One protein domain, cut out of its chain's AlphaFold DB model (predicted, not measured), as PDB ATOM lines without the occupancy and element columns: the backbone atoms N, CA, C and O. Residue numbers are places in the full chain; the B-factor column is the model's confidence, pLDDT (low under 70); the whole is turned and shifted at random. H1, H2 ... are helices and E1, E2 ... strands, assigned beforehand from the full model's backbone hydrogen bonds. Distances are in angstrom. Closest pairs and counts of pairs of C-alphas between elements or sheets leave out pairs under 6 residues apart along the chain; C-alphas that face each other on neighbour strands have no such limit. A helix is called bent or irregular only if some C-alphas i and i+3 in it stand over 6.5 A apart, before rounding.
ATOM      1  N   ASP A  48      40.294  51.268  87.022       58.06
ATOM      2  CA  ASP A  48      39.583  50.119  87.575       58.06
ATOM      3  C   ASP A  48      38.424  50.511  88.507       58.06
ATOM      4  O   ASP A  48      37.335  49.938  88.406       58.06
ATOM      5  N   THR A  49      38.590  51.541  89.344       62.75
ATOM      6  CA  THR A  49      37.517  52.029  90.232       62.75
ATOM      7  C   THR A  49      36.375  52.627  89.415       62.75
ATOM      8  O   THR A  49      35.204  52.328  89.652       62.75
ATOM      9  N   ILE A  50      36.709  53.405  88.383       63.72
ATOM     10  CA  ILE A  50      35.715  54.003  87.483       63.72
ATOM     11  C   ILE A  50      35.021  52.910  86.658       63.72
ATOM     12  O   ILE A  50      33.808  52.958  86.455       63.72
ATOM     13  N   HIS A  51      35.762  51.887  86.226       64.50
ATOM     14  CA  HIS A  51      35.199  50.742  85.512       64.50
ATOM     15  C   HIS A  51      34.183  49.966  86.360       64.50
ATOM     16  O   HIS A  51      33.128  49.584  85.845       64.50
ATOM     17  N   SER A  52      34.486  49.764  87.647       65.56
ATOM     18  CA  SER A  52      33.595  49.108  88.609       65.56
ATOM     19  C   SER A  52      32.338  49.943  88.873       65.56
ATOM     20  O   SER A  52      31.222  49.435  88.757       65.56
ATOM     21  N   LEU A  53      32.498  51.253  89.103       65.75
ATOM     22  CA  LEU A  53      31.379  52.179  89.305       65.75
ATOM     23  C   LEU A  53      30.405  52.172  88.126       65.75
ATOM     24  O   LEU A  53      29.203  52.023  88.329       65.75
ATOM     25  N   VAL A  54      30.907  52.232  86.888       64.88
ATOM     26  CA  VAL A  54      30.059  52.185  85.683       64.88
ATOM     27  C   VAL A  54      29.215  50.902  85.607       64.88
ATOM     28  O   VAL A  54      28.125  50.926  85.035       64.88
ATOM     29  N   GLY A  55      29.668  49.800  86.215       63.16
ATOM     30  CA  GLY A  55      28.904  48.553  86.320       63.16
ATOM     31  C   GLY A  55      27.727  48.604  87.303       63.16
ATOM     32  O   GLY A  55      26.759  47.869  87.112       63.16
ATOM     33  N   HIS A  56      27.779  49.482  88.309       66.06
ATOM     34  CA  HIS A  56      26.778  49.588  89.379       66.06
ATOM     35  C   HIS A  56      25.816  50.781  89.237       66.06
ATOM     36  O   HIS A  56      24.808  50.833  89.935       66.06
ATOM     37  N   LEU A  57      26.038  51.685  88.275       66.44
ATOM     38  CA  LEU A  57      25.158  52.832  87.971       66.44
ATOM     39  C   LEU A  57      23.794  52.444  87.351       66.44
ATOM     40  O   LEU A  57      23.079  53.287  86.814       66.44
ATOM     41  N   GLY A  58      23.388  51.174  87.439       58.53
ATOM     42  CA  GLY A  58      22.101  50.671  86.944       58.53
ATOM     43  C   GLY A  58      20.868  51.194  87.694       58.53
ATOM     44  O   GLY A  58      19.753  50.858  87.307       58.53
ATOM     45  N   HIS A  59      21.060  52.003  88.740       65.81
ATOM     46  CA  HIS A  59      20.003  52.580  89.579       65.81
ATOM     47  C   HIS A  59      19.866  54.108  89.443       65.81
ATOM     48  O   HIS A  59      19.126  54.726  90.206       65.81
ATOM     49  N   CYS A  60      20.574  54.742  88.503       75.25
ATOM     50  CA  CYS A  60      20.484  56.187  88.301       75.25
ATOM     51  C   CYS A  60      19.111  56.595  87.748       75.25
ATOM     52  O   CYS A  60      18.687  56.098  86.712       75.25
ATOM     53  N   VAL A  61      18.458  57.551  88.411       75.31
ATOM     54  CA  VAL A  61      17.124  58.060  88.035       75.31
ATOM     55  C   VAL A  61      17.208  59.222  87.038       75.31
ATOM     56  O   VAL A  61      16.279  59.476  86.280       75.31
ATOM     57  N   ALA A  62      18.327  59.945  87.025       78.69
ATOM     58  CA  ALA A  62      18.585  61.047  86.109       78.69
ATOM     59  C   ALA A  62      20.092  61.205  85.897       78.69
ATOM     60  O   ALA A  62      20.899  60.746  86.706       78.69
ATOM     61  N   GLY A  63      20.476  61.868  84.810       81.62
ATOM     62  CA  GLY A  63      21.867  62.210  84.554       81.62
ATOM     63  C   GLY A  63      21.997  63.289  83.502       81.62
ATOM     64  O   GLY A  63      21.088  63.526  82.715       81.62
ATOM     65  N   TYR A  64      23.157  63.921  83.494       84.44
ATOM     66  CA  TYR A  64      23.577  64.877  82.485       84.44
ATOM     67  C   TYR A  64      25.018  64.549  82.101       84.44
ATOM     68  O   TYR A  64      25.774  64.004  82.906       84.44
ATOM     69  N   SER A  65      25.403  64.853  80.864       85.56
ATOM     70  CA  SER A  65      26.784  64.690  80.426       85.56
ATOM     71  C   SER A  65      27.236  65.902  79.630       85.56
ATOM     72  O   SER A  65      26.467  66.497  78.876       85.56
ATOM     73  N   PHE A  66      28.506  66.249  79.797       83.94
ATOM     74  CA  PHE A  66      29.153  67.342  79.092       83.94
ATOM     75  C   PHE A  66      30.535  66.890  78.633       83.94
ATOM     76  O   PHE A  66      31.212  66.134  79.329       83.94
ATOM     77  N   VAL A  67      30.943  67.331  77.446       87.12
ATOM     78  CA  VAL A  67      32.277  67.060  76.909       87.12
ATOM     79  C   VAL A  67      32.851  68.353  76.365       87.12
ATOM     80  O   VAL A  67      32.230  68.998  75.521       87.12
ATOM     81  N   ASP A  68      34.060  68.676  76.807       86.94
ATOM     82  CA  ASP A  68      34.835  69.809  76.320       86.94
ATOM     83  C   ASP A  68      36.090  69.306  75.600       86.94
ATOM     84  O   ASP A  68      36.899  68.566  76.164       86.94
ATOM     85  N   LEU A  69      36.238  69.673  74.326       88.38
ATOM     86  CA  LEU A  69      37.378  69.273  73.510       88.38
ATOM     87  C   LEU A  69      38.445  70.366  73.552       88.38
ATOM     88  O   LEU A  69      38.251  71.455  73.012       88.38
ATOM     89  N   LYS A  70      39.609  70.043  74.116       89.81
ATOM     90  CA  LYS A  70      40.774  70.934  74.113       89.81
ATOM     91  C   LYS A  70      41.735  70.618  72.969       89.81
ATOM     92  O   LYS A  70      41.881  69.468  72.558       89.81
ATOM     93  N   GLN A  71      42.382  71.662  72.447       87.88
ATOM     94  CA  GLN A  71      43.322  71.555  71.323       87.88
ATOM     95  C   GLN A  71      44.695  71.023  71.754       87.88
ATOM     96  O   GLN A  71      45.387  70.403  70.947       87.88
ATOM     97  N   SER A  72      45.078  71.232  73.017       89.00
ATOM     98  CA  SER A  72      46.342  70.762  73.581       89.00
ATOM     99  C   SER A  72      46.122  69.906  74.832       89.00
ATOM    100  O   SER A  72      45.071  69.958  75.477       89.00
ATOM    101  N   LYS A  73      47.132  69.096  75.175       86.88
ATOM    102  CA  LYS A  73      47.131  68.298  76.408       86.88
ATOM    103  C   LYS A  73      47.154  69.195  77.652       86.88
ATOM    104  O   LYS A  73      46.427  68.906  78.591       86.88
ATOM    105  N   ASP A  74      47.952  70.262  77.624       87.81
ATOM    106  CA  ASP A  74      48.114  71.209  78.734       87.81
ATOM    107  C   ASP A  74      46.798  71.935  79.055       87.81
ATOM    108  O   ASP A  74      46.343  71.937  80.197       87.81
ATOM    109  N   ASP A  75      46.098  72.422  78.024       87.50
ATOM    110  CA  ASP A  75      44.775  73.038  78.191       87.50
ATOM    111  C   ASP A  75      43.747  72.045  78.755       87.50
ATOM    112  O   ASP A  75      42.886  72.417  79.556       87.50
ATOM    113  N   GLY A  76      43.821  70.781  78.324       86.12
ATOM    114  CA  GLY A  76      42.981  69.694  78.830       86.12
ATOM    115  C   GLY A  76      43.231  69.403  80.305       86.12
ATOM    116  O   GLY A  76      42.283  69.276  81.077       86.12
ATOM    117  N   GLU A  77      44.498  69.349  80.704       85.50
ATOM    118  CA  GLU A  77      44.919  69.121  82.086       85.50
ATOM    119  C   GLU A  77      44.507  70.283  83.000       85.50
ATOM    120  O   GLU A  77      43.870  70.065  84.032       85.50
ATOM    121  N   LYS A  78      44.750  71.526  82.574       87.25
ATOM    122  CA  LYS A  78      44.299  72.723  83.295       87.25
ATOM    123  C   LYS A  78      42.780  72.742  83.478       87.25
ATOM    124  O   LYS A  78      42.298  73.038  84.570       87.25
ATOM    125  N   CYS A  79      42.029  72.405  82.429       85.06
ATOM    126  CA  CYS A  79      40.570  72.329  82.483       85.06
ATOM    127  C   CYS A  79      40.086  71.228  83.439       85.06
ATOM    128  O   CYS A  79      39.169  71.466  84.222       85.06
ATOM    129  N   TYR A  80      40.724  70.053  83.419       86.44
ATOM    130  CA  TYR A  80      40.406  68.954  84.329       86.44
ATOM    131  C   TYR A  80      40.612  69.348  85.797       86.44
ATOM    132  O   TYR A  80      39.716  69.138  86.614       86.44
ATOM    133  N   TYR A  81      41.750  69.964  86.135       85.75
ATOM    134  CA  TYR A  81      42.001  70.412  87.507       85.75
ATOM    135  C   TYR A  81      41.052  71.524  87.942       85.75
ATOM    136  O   TYR A  81      40.578  71.504  89.076       85.75
ATOM    137  N   GLN A  82      40.732  72.461  87.047       86.31
ATOM    138  CA  GLN A  82      39.764  73.513  87.339       86.31
ATOM    139  C   GLN A  82      38.393  72.923  87.696       86.31
ATOM    140  O   GLN A  82      37.861  73.254  88.751       86.31
ATOM    141  N   LEU A  83      37.870  72.002  86.878       85.31
ATOM    142  CA  LEU A  83      36.591  71.333  87.144       85.31
ATOM    143  C   LEU A  83      36.646  70.464  88.404       85.31
ATOM    144  O   LEU A  83      35.720  70.484  89.203       85.31
ATOM    145  N   SER A  84      37.743  69.732  88.625       82.88
ATOM    146  CA  SER A  84      37.926  68.954  89.855       82.88
ATOM    147  C   SER A  84      37.870  69.845  91.096       82.88
ATOM    148  O   SER A  84      37.281  69.450  92.097       82.88
ATOM    149  N   ASN A  85      38.479  71.030  91.049       81.75
ATOM    150  CA  ASN A  85      38.475  71.956  92.176       81.75
ATOM    151  C   ASN A  85      37.118  72.632  92.358       81.75
ATOM    152  O   ASN A  85      36.695  72.801  93.491       81.75
ATOM    153  N   GLU A  86      36.421  72.975  91.275       83.38
ATOM    154  CA  GLU A  86      35.061  73.519  91.342       83.38
ATOM    155  C   GLU A  86      34.091  72.515  91.972       83.38
ATOM    156  O   GLU A  86      33.377  72.860  92.908       83.38
ATOM    157  N   GLU A  87      34.126  71.251  91.536       80.31
ATOM    158  CA  GLU A  87      33.313  70.195  92.146       80.31
ATOM    159  C   GLU A  87      33.691  69.960  93.613       80.31
ATOM    160  O   GLU A  87      32.812  69.710  94.428       80.31
ATOM    161  N   ARG A  88      34.975  70.094  93.979       75.06
ATOM    162  CA  ARG A  88      35.400  70.011  95.385       75.06
ATOM    163  C   ARG A  88      34.958  71.212  96.225       75.06
ATOM    164  O   ARG A  88      34.589  71.037  97.377       75.06
ATOM    165  N   SER A  89      35.000  72.414  95.655       74.75
ATOM    166  CA  SER A  89      34.679  73.661  96.357       74.75
ATOM    167  C   SER A  89      33.213  73.716  96.776       74.75
ATOM    168  O   SER A  89      32.900  74.342  97.783       74.75
ATOM    169  N   LYS A  90      32.324  73.020  96.048       69.06
ATOM    170  CA  LYS A  90      30.919  72.860  96.449       69.06
ATOM    171  C   LYS A  90      30.793  72.241  97.845       69.06
ATOM    172  O   LYS A  90      29.899  72.629  98.581       69.06
ATOM    173  N   PHE A  91      31.713  71.355  98.238       62.09
ATOM    174  CA  PHE A  91      31.708  70.735  99.567       62.09
ATOM    175  C   PHE A  91      32.240  71.666 100.665       62.09
ATOM    176  O   PHE A  91      31.715  71.669 101.779       62.09
ATOM    177  N   ASP A  92      33.271  72.461 100.366       53.12
ATOM    178  CA  ASP A  92      33.870  73.387 101.338       53.12
ATOM    179  C   ASP A  92      32.899  74.529 101.688       53.12
ATOM    180  O   ASP A  92      32.793  74.919 102.853       53.12
ATOM    181  N   ASP A  93      32.131  75.005 100.703       50.97
ATOM    182  CA  ASP A  93      31.074  75.993 100.922       50.97
ATOM    183  C   ASP A  93      29.825  75.364 101.570       50.97
ATOM    184  O   ASP A  93      29.272  75.963 102.492       50.97
ATOM    185  N   GLU A  94      29.412  74.142 101.191       47.09
ATOM    186  CA  GLU A  94      28.292  73.423 101.840       47.09
ATOM    187  C   GLU A  94      28.547  73.201 103.342       47.09
ATOM    188  O   GLU A  94      27.640  73.370 104.169       47.09
ATOM    189  N   THR A  95      29.808  72.944 103.713       47.88
ATOM    190  CA  THR A  95      30.254  72.812 105.113       47.88
ATOM    191  C   THR A  95      29.969  74.077 105.941       47.88
ATOM    192  O   THR A  95      29.810  73.992 107.161       47.88
ATOM    193  N   LEU A  96      29.844  75.252 105.309       40.25
ATOM    194  CA  LEU A  96      29.561  76.524 105.984       40.25
ATOM    195  C   LEU A  96      28.075  76.917 106.023       40.25
ATOM    196  O   LEU A  96      27.748  77.885 106.716       40.25
ATOM    197  N   ARG A 130      -2.519  72.530  90.339       41.59
ATOM    198  CA  ARG A 130      -2.810  71.090  90.173       41.59
ATOM    199  C   ARG A 130      -1.747  70.333  89.384       41.59
ATOM    200  O   ARG A 130      -1.574  69.143  89.624       41.59
ATOM    201  N   LYS A 131      -1.042  70.994  88.460       44.81
ATOM    202  CA  LYS A 131       0.124  70.399  87.793       44.81
ATOM    203  C   LYS A 131       1.259  70.187  88.786       44.81
ATOM    204  O   LYS A 131       1.786  69.087  88.848       44.81
ATOM    205  N   ILE A 132       1.555  71.206  89.594       51.16
ATOM    206  CA  ILE A 132       2.590  71.160  90.631       51.16
ATOM    207  C   ILE A 132       2.256  70.080  91.673       51.16
ATOM    208  O   ILE A 132       3.115  69.274  92.016       51.16
ATOM    209  N   PHE A 133       0.995  69.986  92.107       43.25
ATOM    210  CA  PHE A 133       0.549  69.007  93.105       43.25
ATOM    211  C   PHE A 133       0.608  67.550  92.610       43.25
ATOM    212  O   PHE A 133       0.993  66.653  93.361       43.25
ATOM    213  N   GLU A 134       0.261  67.286  91.346       51.09
ATOM    214  CA  GLU A 134       0.383  65.942  90.760       51.09
ATOM    215  C   GLU A 134       1.840  65.603  90.383       51.09
ATOM    216  O   GLU A 134       2.261  64.458  90.552       51.09
ATOM    217  N   GLU A 135       2.654  66.585  89.969       50.31
ATOM    218  CA  GLU A 135       4.104  66.415  89.770       50.31
ATOM    219  C   GLU A 135       4.825  66.088  91.090       50.31
ATOM    220  O   GLU A 135       5.649  65.173  91.123       50.31
ATOM    221  N   GLU A 136       4.491  66.755  92.200       49.88
ATOM    222  CA  GLU A 136       5.021  66.426  93.535       49.88
ATOM    223  C   GLU A 136       4.600  65.026  94.005       49.88
ATOM    224  O   GLU A 136       5.401  64.287  94.587       49.88
ATOM    225  N   LYS A 137       3.370  64.609  93.697       45.03
ATOM    226  CA  LYS A 137       2.828  63.304  94.097       45.03
ATOM    227  C   LYS A 137       3.440  62.125  93.331       45.03
ATOM    228  O   LYS A 137       3.602  61.055  93.914       45.03
ATOM    229  N   LEU A 138       3.812  62.309  92.061       48.56
ATOM    230  CA  LEU A 138       4.480  61.276  91.249       48.56
ATOM    231  C   LEU A 138       5.953  61.064  91.635       48.56
ATOM    232  O   LEU A 138       6.509  59.995  91.378       48.56
ATOM    233  N   LEU A 139       6.569  62.052  92.286       46.25
ATOM    234  CA  LEU A 139       7.937  61.978  92.806       46.25
ATOM    235  C   LEU A 139       8.009  61.331  94.197       46.25
ATOM    236  O   LEU A 139       8.991  60.658  94.492       46.25
ATOM    237  N   ASN A 140       6.933  61.414  94.988       46.91
ATOM    238  CA  ASN A 140       6.814  60.811  96.325       46.91
ATOM    239  C   ASN A 140       6.809  59.265  96.362       46.91
ATOM    240  O   ASN A 140       6.690  58.681  97.439       46.91
ATOM    241  N   GLY A 141       6.884  58.582  95.211       45.56
ATOM    242  CA  GLY A 141       6.972  57.116  95.144       45.56
ATOM    243  C   GLY A 141       8.375  56.561  95.420       45.56
ATOM    244  O   GLY A 141       8.510  55.401  95.808       45.56
ATOM    245  N   PHE A 142       9.405  57.386  95.242       49.16
ATOM    246  CA  PHE A 142      10.762  57.124  95.706       49.16
ATOM    247  C   PHE A 142      10.962  57.970  96.963       49.16
ATOM    248  O   PHE A 142      10.423  59.073  97.041       49.16
ATOM    249  N   GLY A 143      11.687  57.472  97.969       56.69
ATOM    250  CA  GLY A 143      12.124  58.344  99.062       56.69
ATOM    251  C   GLY A 143      12.716  59.613  98.446       56.69
ATOM    252  O   GLY A 143      13.426  59.525  97.446       56.69
ATOM    253  N   ASN A 144      12.341  60.788  98.949       67.31
ATOM    254  CA  ASN A 144      12.795  62.078  98.420       67.31
ATOM    255  C   ASN A 144      14.266  62.327  98.799       67.31
ATOM    256  O   ASN A 144      14.592  63.384  99.324       67.31
ATOM    257  N   GLU A 145      15.114  61.332  98.576       79.94
ATOM    258  CA  GLU A 145      16.466  61.163  99.080       79.94
ATOM    259  C   GLU A 145      17.326  60.695  97.907       79.94
ATOM    260  O   GLU A 145      17.064  59.664  97.282       79.94
ATOM    261  N   TYR A 146      18.324  61.499  97.565       80.88
ATOM    262  CA  TYR A 146      19.136  61.327  96.373       80.88
ATOM    263  C   TYR A 146      20.614  61.421  96.727       80.88
ATOM    264  O   TYR A 146      21.007  62.155  97.632       80.88
ATOM    265  N   ILE A 147      21.435  60.724  95.950       83.88
ATOM    266  CA  ILE A 147      22.868  60.991  95.868       83.88
ATOM    267  C   ILE A 147      23.190  61.435  94.444       83.88
ATOM    268  O   ILE A 147      22.629  60.915  93.474       83.88
ATOM    269  N   VAL A 148      24.093  62.395  94.311       85.31
ATOM    270  CA  VAL A 148      24.677  62.768  93.022       85.31
ATOM    271  C   VAL A 148      26.002  62.057  92.890       85.31
ATOM    272  O   VAL A 148      26.776  62.037  93.834       85.31
ATOM    273  N   ILE A 149      26.274  61.484  91.722       85.75
ATOM    274  CA  ILE A 149      27.582  60.921  91.391       85.75
ATOM    275  C   ILE A 149      28.145  61.741  90.234       85.75
ATOM    276  O   ILE A 149      27.576  61.758  89.141       85.75
ATOM    277  N   THR A 150      29.273  62.399  90.470       86.56
ATOM    278  CA  THR A 150      29.998  63.190  89.478       86.56
ATOM    279  C   THR A 150      31.226  62.417  89.024       86.56
ATOM    280  O   THR A 150      32.098  62.074  89.819       86.56
ATOM    281  N   ILE A 151      31.307  62.140  87.723       86.81
ATOM    282  CA  ILE A 151      32.436  61.436  87.113       86.81
ATOM    283  C   ILE A 151      33.148  62.405  86.173       86.81
ATOM    284  O   ILE A 151      32.600  62.807  85.148       86.81
ATOM    285  N   LEU A 152      34.383  62.757  86.516       87.75
ATOM    286  CA  LEU A 152      35.260  63.596  85.707       87.75
ATOM    287  C   LEU A 152      36.272  62.711  84.989       87.75
ATOM    288  O   LEU A 152      36.921  61.866  85.603       87.75
ATOM    289  N   VAL A 153      36.420  62.905  83.680       88.38
ATOM    290  CA  VAL A 153      37.327  62.106  82.849       88.38
ATOM    291  C   VAL A 153      38.071  63.011  81.883       88.38
ATOM    292  O   VAL A 153      37.460  63.672  81.045       88.38
ATOM    293  N   ALA A 154      39.397  62.979  81.949       89.38
ATOM    294  CA  ALA A 154      40.264  63.466  80.891       89.38
ATOM    295  C   ALA A 154      40.663  62.281  80.011       89.38
ATOM    296  O   ALA A 154      41.272  61.316  80.480       89.38
ATOM    297  N   ALA A 155      40.333  62.346  78.726       90.06
ATOM    298  CA  ALA A 155      40.665  61.301  77.771       90.06
ATOM    299  C   ALA A 155      41.269  61.882  76.493       90.06
ATOM    300  O   ALA A 155      40.922  62.976  76.052       90.06
ATOM    301  N   LYS A 156      42.173  61.123  75.876       88.56
ATOM    302  CA  LYS A 156      42.783  61.481  74.598       88.56
ATOM    303  C   LYS A 156      41.779  61.313  73.454       88.56
ATOM    304  O   LYS A 156      41.135  60.274  73.326       88.56
ATOM    305  N   GLY A 157      41.729  62.299  72.564       86.50
ATOM    306  CA  GLY A 157      40.914  62.260  71.348       86.50
ATOM    307  C   GLY A 157      39.530  62.884  71.516       86.50
ATOM    308  O   GLY A 157      39.123  63.280  72.602       86.50
ATOM    309  N   ALA A 158      38.812  63.002  70.400       84.69
ATOM    310  CA  ALA A 158      37.485  63.600  70.377       84.69
ATOM    311  C   ALA A 158      36.416  62.550  70.694       84.69
ATOM    312  O   ALA A 158      36.083  61.708  69.857       84.69
ATOM    313  N   HIS A 159      35.847  62.642  71.892       84.12
ATOM    314  CA  HIS A 159      34.729  61.811  72.327       84.12
ATOM    315  C   HIS A 159      33.445  62.637  72.344       84.12
ATOM    316  O   HIS A 159      33.469  63.851  72.500       84.12
ATOM    317  N   LYS A 160      32.299  61.990  72.148       83.94
ATOM    318  CA  LYS A 160      30.982  62.631  72.276       83.94
ATOM    319  C   LYS A 160      30.120  61.758  73.154       83.94
ATOM    320  O   LYS A 160      29.867  60.625  72.755       83.94
ATOM    321  N   LEU A 161      29.661  62.241  74.295       83.75
ATOM    322  CA  LEU A 161      28.671  61.511  75.079       83.75
ATOM    323  C   LEU A 161      27.266  61.842  74.556       83.75
ATOM    324  O   LEU A 161      27.038  62.962  74.094       83.75
ATOM    325  N   PRO A 162      26.353  60.858  74.501       83.38
ATOM    326  CA  PRO A 162      24.966  61.133  74.165       83.38
ATOM    327  C   PRO A 162      24.335  61.971  75.276       83.38
ATOM    328  O   PRO A 162      24.679  61.819  76.447       83.38
ATOM    329  N   ASN A 163      23.393  62.840  74.910       80.19
ATOM    330  CA  ASN A 163      22.590  63.499  75.926       80.19
ATOM    331  C   ASN A 163      21.665  62.476  76.597       80.19
ATOM    332  O   ASN A 163      21.214  61.533  75.944       80.19
ATOM    333  N   ILE A 164      21.405  62.652  77.885       81.69
ATOM    334  CA  ILE A 164      20.706  61.675  78.712       81.69
ATOM    335  C   ILE A 164      19.290  62.197  78.964       81.69
ATOM    336  O   ILE A 164      19.111  63.147  79.710       81.69
ATOM    337  N   TYR A 165      18.281  61.581  78.343       77.69
ATOM    338  CA  TYR A 165      16.861  61.928  78.540       77.69
ATOM    339  C   TYR A 165      16.027  60.749  79.075       77.69
ATOM    340  O   TYR A 165      14.796  60.769  79.023       77.69
ATOM    341  N   GLY A 166      16.686  59.669  79.501       74.00
ATOM    342  CA  GLY A 166      16.039  58.410  79.859       74.00
ATOM    343  C   GLY A 166      17.037  57.286  80.143       74.00
ATOM    344  O   GLY A 166      18.224  57.414  79.835       74.00
ATOM    345  N   ASP A 167      16.541  56.161  80.661       74.56
ATOM    346  CA  ASP A 167      17.363  55.003  81.057       74.56
ATOM    347  C   ASP A 167      18.191  54.440  79.901       74.56
ATOM    348  O   ASP A 167      19.353  54.075  80.061       74.56
ATOM    349  N   GLU A 168      17.605  54.373  78.708       79.31
ATOM    350  CA  GLU A 168      18.286  53.824  77.535       79.31
ATOM    351  C   GLU A 168      19.427  54.729  77.053       79.31
ATOM    352  O   GLU A 168      20.481  54.241  76.637       79.31
ATOM    353  N   ASP A 169      19.257  56.046  77.155       82.44
ATOM    354  CA  ASP A 169      20.309  57.007  76.818       82.44
ATOM    355  C   ASP A 169      21.395  57.029  77.897       82.44
ATOM    356  O   ASP A 169      22.580  57.087  77.565       82.44
ATOM    357  N   MET A 170      21.008  56.868  79.166       82.31
ATOM    358  CA  MET A 170      21.931  56.676  80.284       82.31
ATOM    359  C   MET A 170      22.809  55.438  80.063       82.31
ATOM    360  O   MET A 170      24.036  55.537  80.080       82.31
ATOM    361  N   LYS A 171      22.212  54.275  79.769       81.44
ATOM    362  CA  LYS A 171      22.962  53.039  79.477       81.44
ATOM    363  C   LYS A 171      23.933  53.233  78.314       81.44
ATOM    364  O   LYS A 171      25.085  52.810  78.408       81.44
ATOM    365  N   LYS A 172      23.509  53.903  77.236       86.12
ATOM    366  CA  LYS A 172      24.388  54.227  76.098       86.12
ATOM    367  C   LYS A 172      25.523  55.168  76.498       86.12
ATOM    368  O   LYS A 172      26.656  54.955  76.060       86.12
ATOM    369  N   ALA A 173      25.247  56.187  77.312       87.00
ATOM    370  CA  ALA A 173      26.258  57.110  77.818       87.00
ATOM    371  C   ALA A 173      27.313  56.366  78.642       87.00
ATOM    372  O   ALA A 173      28.504  56.511  78.377       87.00
ATOM    373  N   LEU A 174      26.874  55.499  79.554       84.25
ATOM    374  CA  LEU A 174      27.732  54.681  80.410       84.25
ATOM    375  C   LEU A 174      28.556  53.659  79.622       84.25
ATOM    376  O   LEU A 174      29.757  53.519  79.849       84.25
ATOM    377  N   GLN A 175      27.954  52.985  78.640       84.88
ATOM    378  CA  GLN A 175      28.687  52.091  77.740       84.88
ATOM    379  C   GLN A 175      29.761  52.849  76.960       84.88
ATOM    380  O   GLN A 175      30.900  52.389  76.861       84.88
ATOM    381  N   LYS A 176      29.426  54.031  76.436       86.69
ATOM    382  CA  LYS A 176      30.392  54.855  75.715       86.69
ATOM    383  C   LYS A 176      31.505  55.337  76.636       86.69
ATOM    384  O   LYS A 176      32.671  55.213  76.276       86.69
ATOM    385  N   LEU A 177      31.164  55.788  77.838       86.19
ATOM    386  CA  LEU A 177      32.134  56.143  78.864       86.19
ATOM    387  C   LEU A 177      33.091  54.975  79.134       86.19
ATOM    388  O   LEU A 177      34.300  55.153  79.038       86.19
ATOM    389  N   ARG A 178      32.573  53.754  79.325       84.12
ATOM    390  CA  ARG A 178      33.384  52.538  79.502       84.12
ATOM    391  C   ARG A 178      34.379  52.327  78.356       84.12
ATOM    392  O   ARG A 178      35.543  52.037  78.615       84.12
ATOM    393  N   THR A 179      33.960  52.521  77.102       84.88
ATOM    394  CA  THR A 179      34.876  52.398  75.949       84.88
ATOM    395  C   THR A 179      35.986  53.453  75.946       84.88
ATOM    396  O   THR A 179      37.125  53.142  75.588       84.88
ATOM    397  N   VAL A 180      35.681  54.683  76.377       85.69
ATOM    398  CA  VAL A 180      36.663  55.774  76.486       85.69
ATOM    399  C   VAL A 180      37.677  55.470  77.587       85.69
ATOM    400  O   VAL A 180      38.882  55.557  77.344       85.69
ATOM    401  N   LEU A 181      37.191  55.043  78.755       82.06
ATOM    402  CA  LEU A 181      38.018  54.694  79.912       82.06
ATOM    403  C   LEU A 181      39.010  53.567  79.596       82.06
ATOM    404  O   LEU A 181      40.167  53.640  79.991       82.06
ATOM    405  N   SER A 182      38.591  52.549  78.839       80.00
ATOM    406  CA  SER A 182      39.459  51.409  78.514       80.00
ATOM    407  C   SER A 182      40.546  51.706  77.477       80.00
ATOM    408  O   SER A 182      41.484  50.925  77.358       80.00
ATOM    409  N   SER A 183      40.418  52.775  76.686       76.50
ATOM    410  CA  SER A 183      41.277  52.982  75.508       76.50
ATOM    411  C   SER A 183      42.094  54.268  75.533       76.50
ATOM    412  O   SER A 183      43.167  54.312  74.937       76.50
ATOM    413  N   ASN A 184      41.592  55.322  76.178       82.25
ATOM    414  CA  ASN A 184      42.136  56.670  76.022       82.25
ATOM    415  C   ASN A 184      42.185  57.472  77.328       82.25
ATOM    416  O   ASN A 184      42.380  58.686  77.270       82.25
ATOM    417  N   LEU A 185      41.997  56.839  78.486       85.50
ATOM    418  CA  LEU A 185      42.018  57.522  79.778       85.50
ATOM    419  C   LEU A 185      43.386  58.162  80.047       85.50
ATOM    420  O   LEU A 185      44.420  57.507  79.938       85.50
ATOM    421  N   LEU A 186      43.378  59.447  80.398       85.38
ATOM    422  CA  LEU A 186      44.552  60.188  80.861       85.38
ATOM    423  C   LEU A 186      44.460  60.473  82.360       85.38
ATOM    424  O   LEU A 186      45.449  60.319  83.065       85.38
ATOM    425  N   ALA A 187      43.277  60.866  82.831       84.19
ATOM    426  CA  ALA A 187      42.970  61.047  84.245       84.19
ATOM    427  C   ALA A 187      41.474  60.825  84.476       84.19
ATOM    428  O   ALA A 187      40.656  61.068  83.586       84.19
ATOM    429  N   GLY A 188      41.111  60.379  85.671       82.88
ATOM    430  CA  GLY A 188      39.721  60.215  86.051       82.88
ATOM    431  C   GLY A 188      39.522  60.451  87.539       82.88
ATOM    432  O   GLY A 188      40.433  60.234  88.339       82.88
ATOM    433  N   LYS A 189      38.325  60.910  87.890       83.44
ATOM    434  CA  LYS A 189      37.910  61.158  89.265       83.44
ATOM    435  C   LYS A 189      36.420  60.911  89.412       83.44
ATOM    436  O   LYS A 189      35.633  61.248  88.531       83.44
ATOM    437  N   VAL A 190      36.053  60.314  90.536       83.62
ATOM    438  CA  VAL A 190      34.666  60.070  90.923       83.62
ATOM    439  C   VAL A 190      34.432  60.766  92.251       83.62
ATOM    440  O   VAL A 190      35.247  60.652  93.161       83.62
ATOM    441  N   LEU A 191      33.333  61.501  92.322       83.12
ATOM    442  CA  LEU A 191      32.852  62.216  93.494       83.12
ATOM    443  C   LEU A 191      31.383  61.846  93.695       83.12
ATOM    444  O   LEU A 191      30.684  61.570  92.718       83.12
ATOM    445  N   TRP A 192      30.906  61.859  94.933       84.81
ATOM    446  CA  TRP A 192      29.480  61.742  95.227       84.81
ATOM    447  C   TRP A 192      29.033  62.771  96.268       84.81
ATOM    448  O   TRP A 192      29.832  63.207  97.090       84.81
ATOM    449  N   THR A 193      27.772  63.178  96.214       82.81
ATOM    450  CA  THR A 193      27.194  64.196  97.099       82.81
ATOM    451  C   THR A 193      25.864  63.677  97.646       82.81
ATOM    452  O   THR A 193      25.015  63.302  96.830       82.81
ATOM    453  N   PRO A 194      25.646  63.665  98.973       81.19
ATOM    454  CA  PRO A 194      26.570  64.085 100.037       81.19
ATOM    455  C   PRO A 194      27.704  63.067 100.249       81.19
ATOM    456  O   PRO A 194      27.576  61.914  99.853       81.19
ATOM    457  N   GLN A 195      28.825  63.482 100.853       73.81
ATOM    458  CA  GLN A 195      29.971  62.589 101.115       73.81
ATOM    459  C   GLN A 195      29.775  61.698 102.353       73.81
ATOM    460  O   GLN A 195      30.371  60.625 102.431       73.81
ATOM    461  N   ASN A 196      28.936  62.120 103.303       75.00
ATOM    462  CA  ASN A 196      28.615  61.339 104.494       75.00
ATOM    463  C   ASN A 196      27.674  60.182 104.131       75.00
ATOM    464  O   ASN A 196      26.634  60.397 103.516       75.00
ATOM    465  N   GLU A 197      28.016  58.962 104.551       70.50
ATOM    466  CA  GLU A 197      27.283  57.740 104.180       70.50
ATOM    467  C   GLU A 197      25.822  57.719 104.663       70.50
ATOM    468  O   GLU A 197      24.977  57.079 104.038       70.50
ATOM    469  N   ASP A 198      25.517  58.441 105.744       75.94
ATOM    470  CA  ASP A 198      24.176  58.532 106.334       75.94
ATOM    471  C   ASP A 198      23.360  59.732 105.812       75.94
ATOM    472  O   ASP A 198      22.227  59.951 106.249       75.94
ATOM    473  N   GLU A 199      23.924  60.537 104.905       78.94
ATOM    474  CA  GLU A 199      23.280  61.739 104.377       78.94
ATOM    475  C   GLU A 199      22.791  61.555 102.942       78.94
ATOM    476  O   GLU A 199      23.409  60.912 102.097       78.94
ATOM    477  N   THR A 200      21.663  62.194 102.649       83.50
ATOM    478  CA  THR A 200      21.052  62.197 101.319       83.50
ATOM    479  C   THR A 200      20.533  63.588 100.994       83.50
ATOM    480  O   THR A 200      20.060  64.299 101.883       83.50
ATOM    481  N   LEU A 201      20.553  63.958  99.718       81.50
ATOM    482  CA  LEU A 201      19.966  65.205  99.244       81.50
ATOM    483  C   LEU A 201      18.454  65.072  99.127       81.50
ATOM    484  O   LEU A 201      17.945  64.116  98.537       81.50
ATOM    485  N   SER A 202      17.731  66.081  99.602       82.62
ATOM    486  CA  SER A 202      16.328  66.228  99.233       82.62
ATOM    487  C   SER A 202      16.186  66.626  97.762       82.62
ATOM    488  O   SER A 202      17.079  67.242  97.181       82.62
ATOM    489  N   LYS A 203      15.023  66.359  97.153       77.88
ATOM    490  CA  LYS A 203      14.720  66.817  95.782       77.88
ATOM    491  C   LYS A 203      14.964  68.322  95.601       77.88
ATOM    492  O   LYS A 203      15.451  68.747  94.560       77.88
ATOM    493  N   ARG A 204      14.595  69.134  96.599       78.31
ATOM    494  CA  ARG A 204      14.752  70.591  96.531       78.31
ATOM    495  C   ARG A 204      16.227  70.981  96.476       78.31
ATOM    496  O   ARG A 204      16.593  71.708  95.566       78.31
ATOM    497  N   GLN A 205      17.042  70.438  97.384       79.12
ATOM    498  CA  GLN A 205      18.493  70.664  97.400       79.12
ATOM    499  C   GLN A 205      19.137  70.195  96.096       79.12
ATOM    500  O   GLN A 205      19.878  70.932  95.465       79.12
ATOM    501  N   LEU A 206      18.750  69.013  95.611       82.81
ATOM    502  CA  LEU A 206      19.249  68.491  94.345       82.81
ATOM    503  C   LEU A 206      19.000  69.447  93.169       82.81
ATOM    504  O   LEU A 206      19.878  69.624  92.332       82.81
ATOM    505  N   LEU A 207      17.810  70.045  93.076       81.62
ATOM    506  CA  LEU A 207      17.472  70.962  91.983       81.62
ATOM    507  C   LEU A 207      18.051  72.371  92.173       81.62
ATOM    508  O   LEU A 207      18.214  73.084  91.184       81.62
ATOM    509  N   GLU A 208      18.344  72.763  93.413       81.19
ATOM    510  CA  GLU A 208      19.021  74.016  93.749       81.19
ATOM    511  C   GLU A 208      20.510  73.946  93.382       81.19
ATOM    512  O   GLU A 208      21.003  74.813  92.659       81.19
ATOM    513  N   ASP A 209      21.182  72.857  93.763       77.94
ATOM    514  CA  ASP A 209      22.622  72.670  93.554       77.94
ATOM    515  C   ASP A 209      22.958  72.108  92.158       77.94
ATOM    516  O   ASP A 209      24.033  72.364  91.607       77.94
ATOM    517  N   TYR A 210      22.033  71.349  91.553       83.12
ATOM    518  CA  TYR A 210      22.202  70.696  90.247       83.12
ATOM    519  C   TYR A 210      21.022  70.981  89.299       83.12
ATOM    520  O   TYR A 210      20.349  70.052  88.827       83.12
ATOM    521  N   PRO A 211      20.776  72.253  88.932       81.38
ATOM    522  CA  PRO A 211      19.642  72.648  88.090       81.38
ATOM    523  C   PRO A 211      19.622  71.956  86.716       81.38
ATOM    524  O   PRO A 211      18.559  71.733  86.135       81.38
ATOM    525  N   GLN A 212      20.778  71.543  86.197       80.56
ATOM    526  CA  GLN A 212      20.913  70.782  84.951       80.56
ATOM    527  C   GLN A 212      20.184  69.431  84.970       80.56
ATOM    528  O   GLN A 212      19.797  68.925  83.912       80.56
ATOM    529  N   LEU A 213      19.963  68.845  86.151       79.62
ATOM    530  CA  LEU A 213      19.243  67.579  86.292       79.62
ATOM    531  C   LEU A 213      17.721  67.752  86.190       79.62
ATOM    532  O   LEU A 213      17.027  66.783  85.871       79.62
ATOM    533  N   ALA A 214      17.204  68.974  86.366       74.00
ATOM    534  CA  ALA A 214      15.771  69.268  86.353       74.00
ATOM    535  C   ALA A 214      15.086  68.797  85.058       74.00
ATOM    536  O   ALA A 214      14.048  68.134  85.093       74.00
ATOM    537  N   ASN A 215      15.707  69.069  83.906       68.81
ATOM    538  CA  ASN A 215      15.160  68.693  82.598       68.81
ATOM    539  C   ASN A 215      15.010  67.171  82.437       68.81
ATOM    540  O   ASN A 215      14.061  66.695  81.804       68.81
ATOM    541  N   CYS A 216      15.935  66.407  83.017       64.56
ATOM    542  CA  CYS A 216      15.955  64.951  82.914       64.56
ATOM    543  C   CYS A 216      14.973  64.312  83.904       64.56
ATOM    544  O   CYS A 216      14.283  63.357  83.559       64.56
ATOM    545  N   MET A 217      14.825  64.882  85.102       66.69
ATOM    546  CA  MET A 217      13.837  64.407  86.077       66.69
ATOM    547  C   MET A 217      12.395  64.579  85.587       66.69
ATOM    548  O   MET A 217      11.572  63.685  85.772       66.69
ATOM    549  N   ASN A 218      12.101  65.670  84.880       57.81
ATOM    550  CA  ASN A 218      10.760  65.917  84.344       57.81
ATOM    551  C   ASN A 218      10.380  64.949  83.204       57.81
ATOM    552  O   ASN A 218       9.207  64.627  83.027       57.81
ATOM    553  N   THR A 219      11.353  64.451  82.431       50.06
ATOM    554  CA  THR A 219      11.105  63.567  81.274       50.06
ATOM    555  C   THR A 219      10.880  62.104  81.660       50.06
ATOM    556  O   THR A 219      10.107  61.408  80.996       50.06
ATOM    557  N   PHE A 220      11.479  61.643  82.760       45.00
ATOM    558  CA  PHE A 220      11.256  60.296  83.295       45.00
ATOM    559  C   PHE A 220       9.833  60.069  83.824       45.00
ATOM    560  O   PHE A 220       9.309  58.958  83.730       45.00
ATOM    561  N   LEU A 221       9.176  61.122  84.314       36.53
ATOM    562  CA  LEU A 221       7.808  61.051  84.838       36.53
ATOM    563  C   LEU A 221       6.754  60.914  83.731       36.53
ATOM    564  O   LEU A 221       5.727  60.272  83.939       36.53
ATOM    565  N   VAL A 222       7.023  61.449  82.535       34.94
ATOM    566  CA  VAL A 222       6.090  61.385  81.395       34.94
ATOM    567  C   VAL A 222       6.070  59.993  80.756       34.94
ATOM    568  O   VAL A 222       5.011  59.519  80.358       34.94
ATOM    569  N   LYS A 223       7.217  59.304  80.687       32.53
ATOM    570  CA  LYS A 223       7.326  57.994  80.015       32.53
ATOM    571  C   LYS A 223       6.852  56.799  80.841       32.53
ATOM    572  O   LYS A 223       6.686  55.726  80.277       32.53
ATOM    573  N   LYS A 224       6.652  56.942  82.154       35.59
ATOM    574  CA  LYS A 224       6.182  55.832  83.006       35.59
ATOM    575  C   LYS A 224       4.651  55.721  83.062       35.59
ATOM    576  O   LYS A 224       4.134  54.842  83.746       35.59
ATOM    577  N   HIS A 225       3.950  56.629  82.382       31.75
ATOM    578  CA  HIS A 225       2.491  56.725  82.364       31.75
ATOM    579  C   HIS A 225       1.859  56.275  81.027       31.75
ATOM    580  O   HIS A 225       0.655  56.464  80.837       31.75
TER     581      HIS A 225
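What this domain is: This is residues 48 to 96 and 130 to 225 of the 226 residues of an uncharacterized protein of Vigna unguiculata (UniProt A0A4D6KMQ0). What shape does the model make? A long two-stranded antiparallel ribbon, E1 and E2, has the long helix H2 over one face and the helices H1 and H4, side by side, over the other; past one end of the ribbon come H5 and H6, with H3 farthest out. How is it made up? The printed part has 145 residues, with six named helices and two named strands in the order H1 H2 H3 E1 H4 E2 H5 H6, and its class is mostly helix. How large is it? It is compact, with a radius of gyration of the C-alphas of 16.5 A and spans of 52 by 38 by 26 A.

How they stand to each other: How do the strands pair? E1, residues 148 to 155, and E2, residues 185 to 193, are antiparallel at 169 degrees; N 150 and O 191 are 2.8 A apart, within hydrogen-bond range, and so are N 189 and O 152 at 2.8 A. Residues 145 to 146 and 201 to 202 form a short antiparallel pairing outside them. Which helices come close to the strands? H2, residues 73 to 94, comes closest to E1 at the C-alphas of Tyr 80 and Ala 154, 6.5 A apart. H1, residues 48 to 59, comes closest to E2 at the C-alphas of Ile 50 and Val 190, 7.1 A. H1 touches H4, residues 167 to 184, at a shallow tilt of 4 degrees, opposite ways, closest at the C-alphas of Val 54 and Leu 174, 6.3 A. What of the other helices? H5, residues 203 to 209, and H6, residues 211 to 223, are close but not clearly touching, with the C-alphas of Leu 207 and Ala 214 closest at 6.1 A; their tilt of 35.1 degrees is only just steep. H3, residues 130 to 139, is close to H6 but not clearly touching, about perpendicular at 90 degrees, with the C-alphas of Leu 138 and Leu 221 closest at 7.2 A. Are the helix backbones complete? Every O i to N i+4 pair is within hydrogen-bond range in H3, H4 and H5, against 6 of 8 in H1, 16 of 18 in H2 and 3 of 9 in H6, where 5 of 10 O i to N i+3 pairs are.

Where its parts are: Where do the elements begin and end? H1 begins at C-alpha 48 (39.583, 50.119, 87.575), and H6 ends at C-alpha 223 (7.326, 57.994, 80.015). Which are longest? H2 measures 32.1 A, H4 25.3 A, E2 23.8 A and E1 22.1 A. Which are irregular? H1 is, with C-alphas 56 and 59 7.4 A apart, and H6 only just, with C-alphas 212 and 215 6.6 A apart.

The domain as a whole: Is anything missing? Residues 97 to 129 are not printed, and C-alphas 96 and 130 are 36.4 A apart. Which links are long? H1 to H2 and E1 to H4. Where is confidence low? Residues 48 to 59, 90 to 96, 130 to 144 and 215 to 225 have pLDDT under 70.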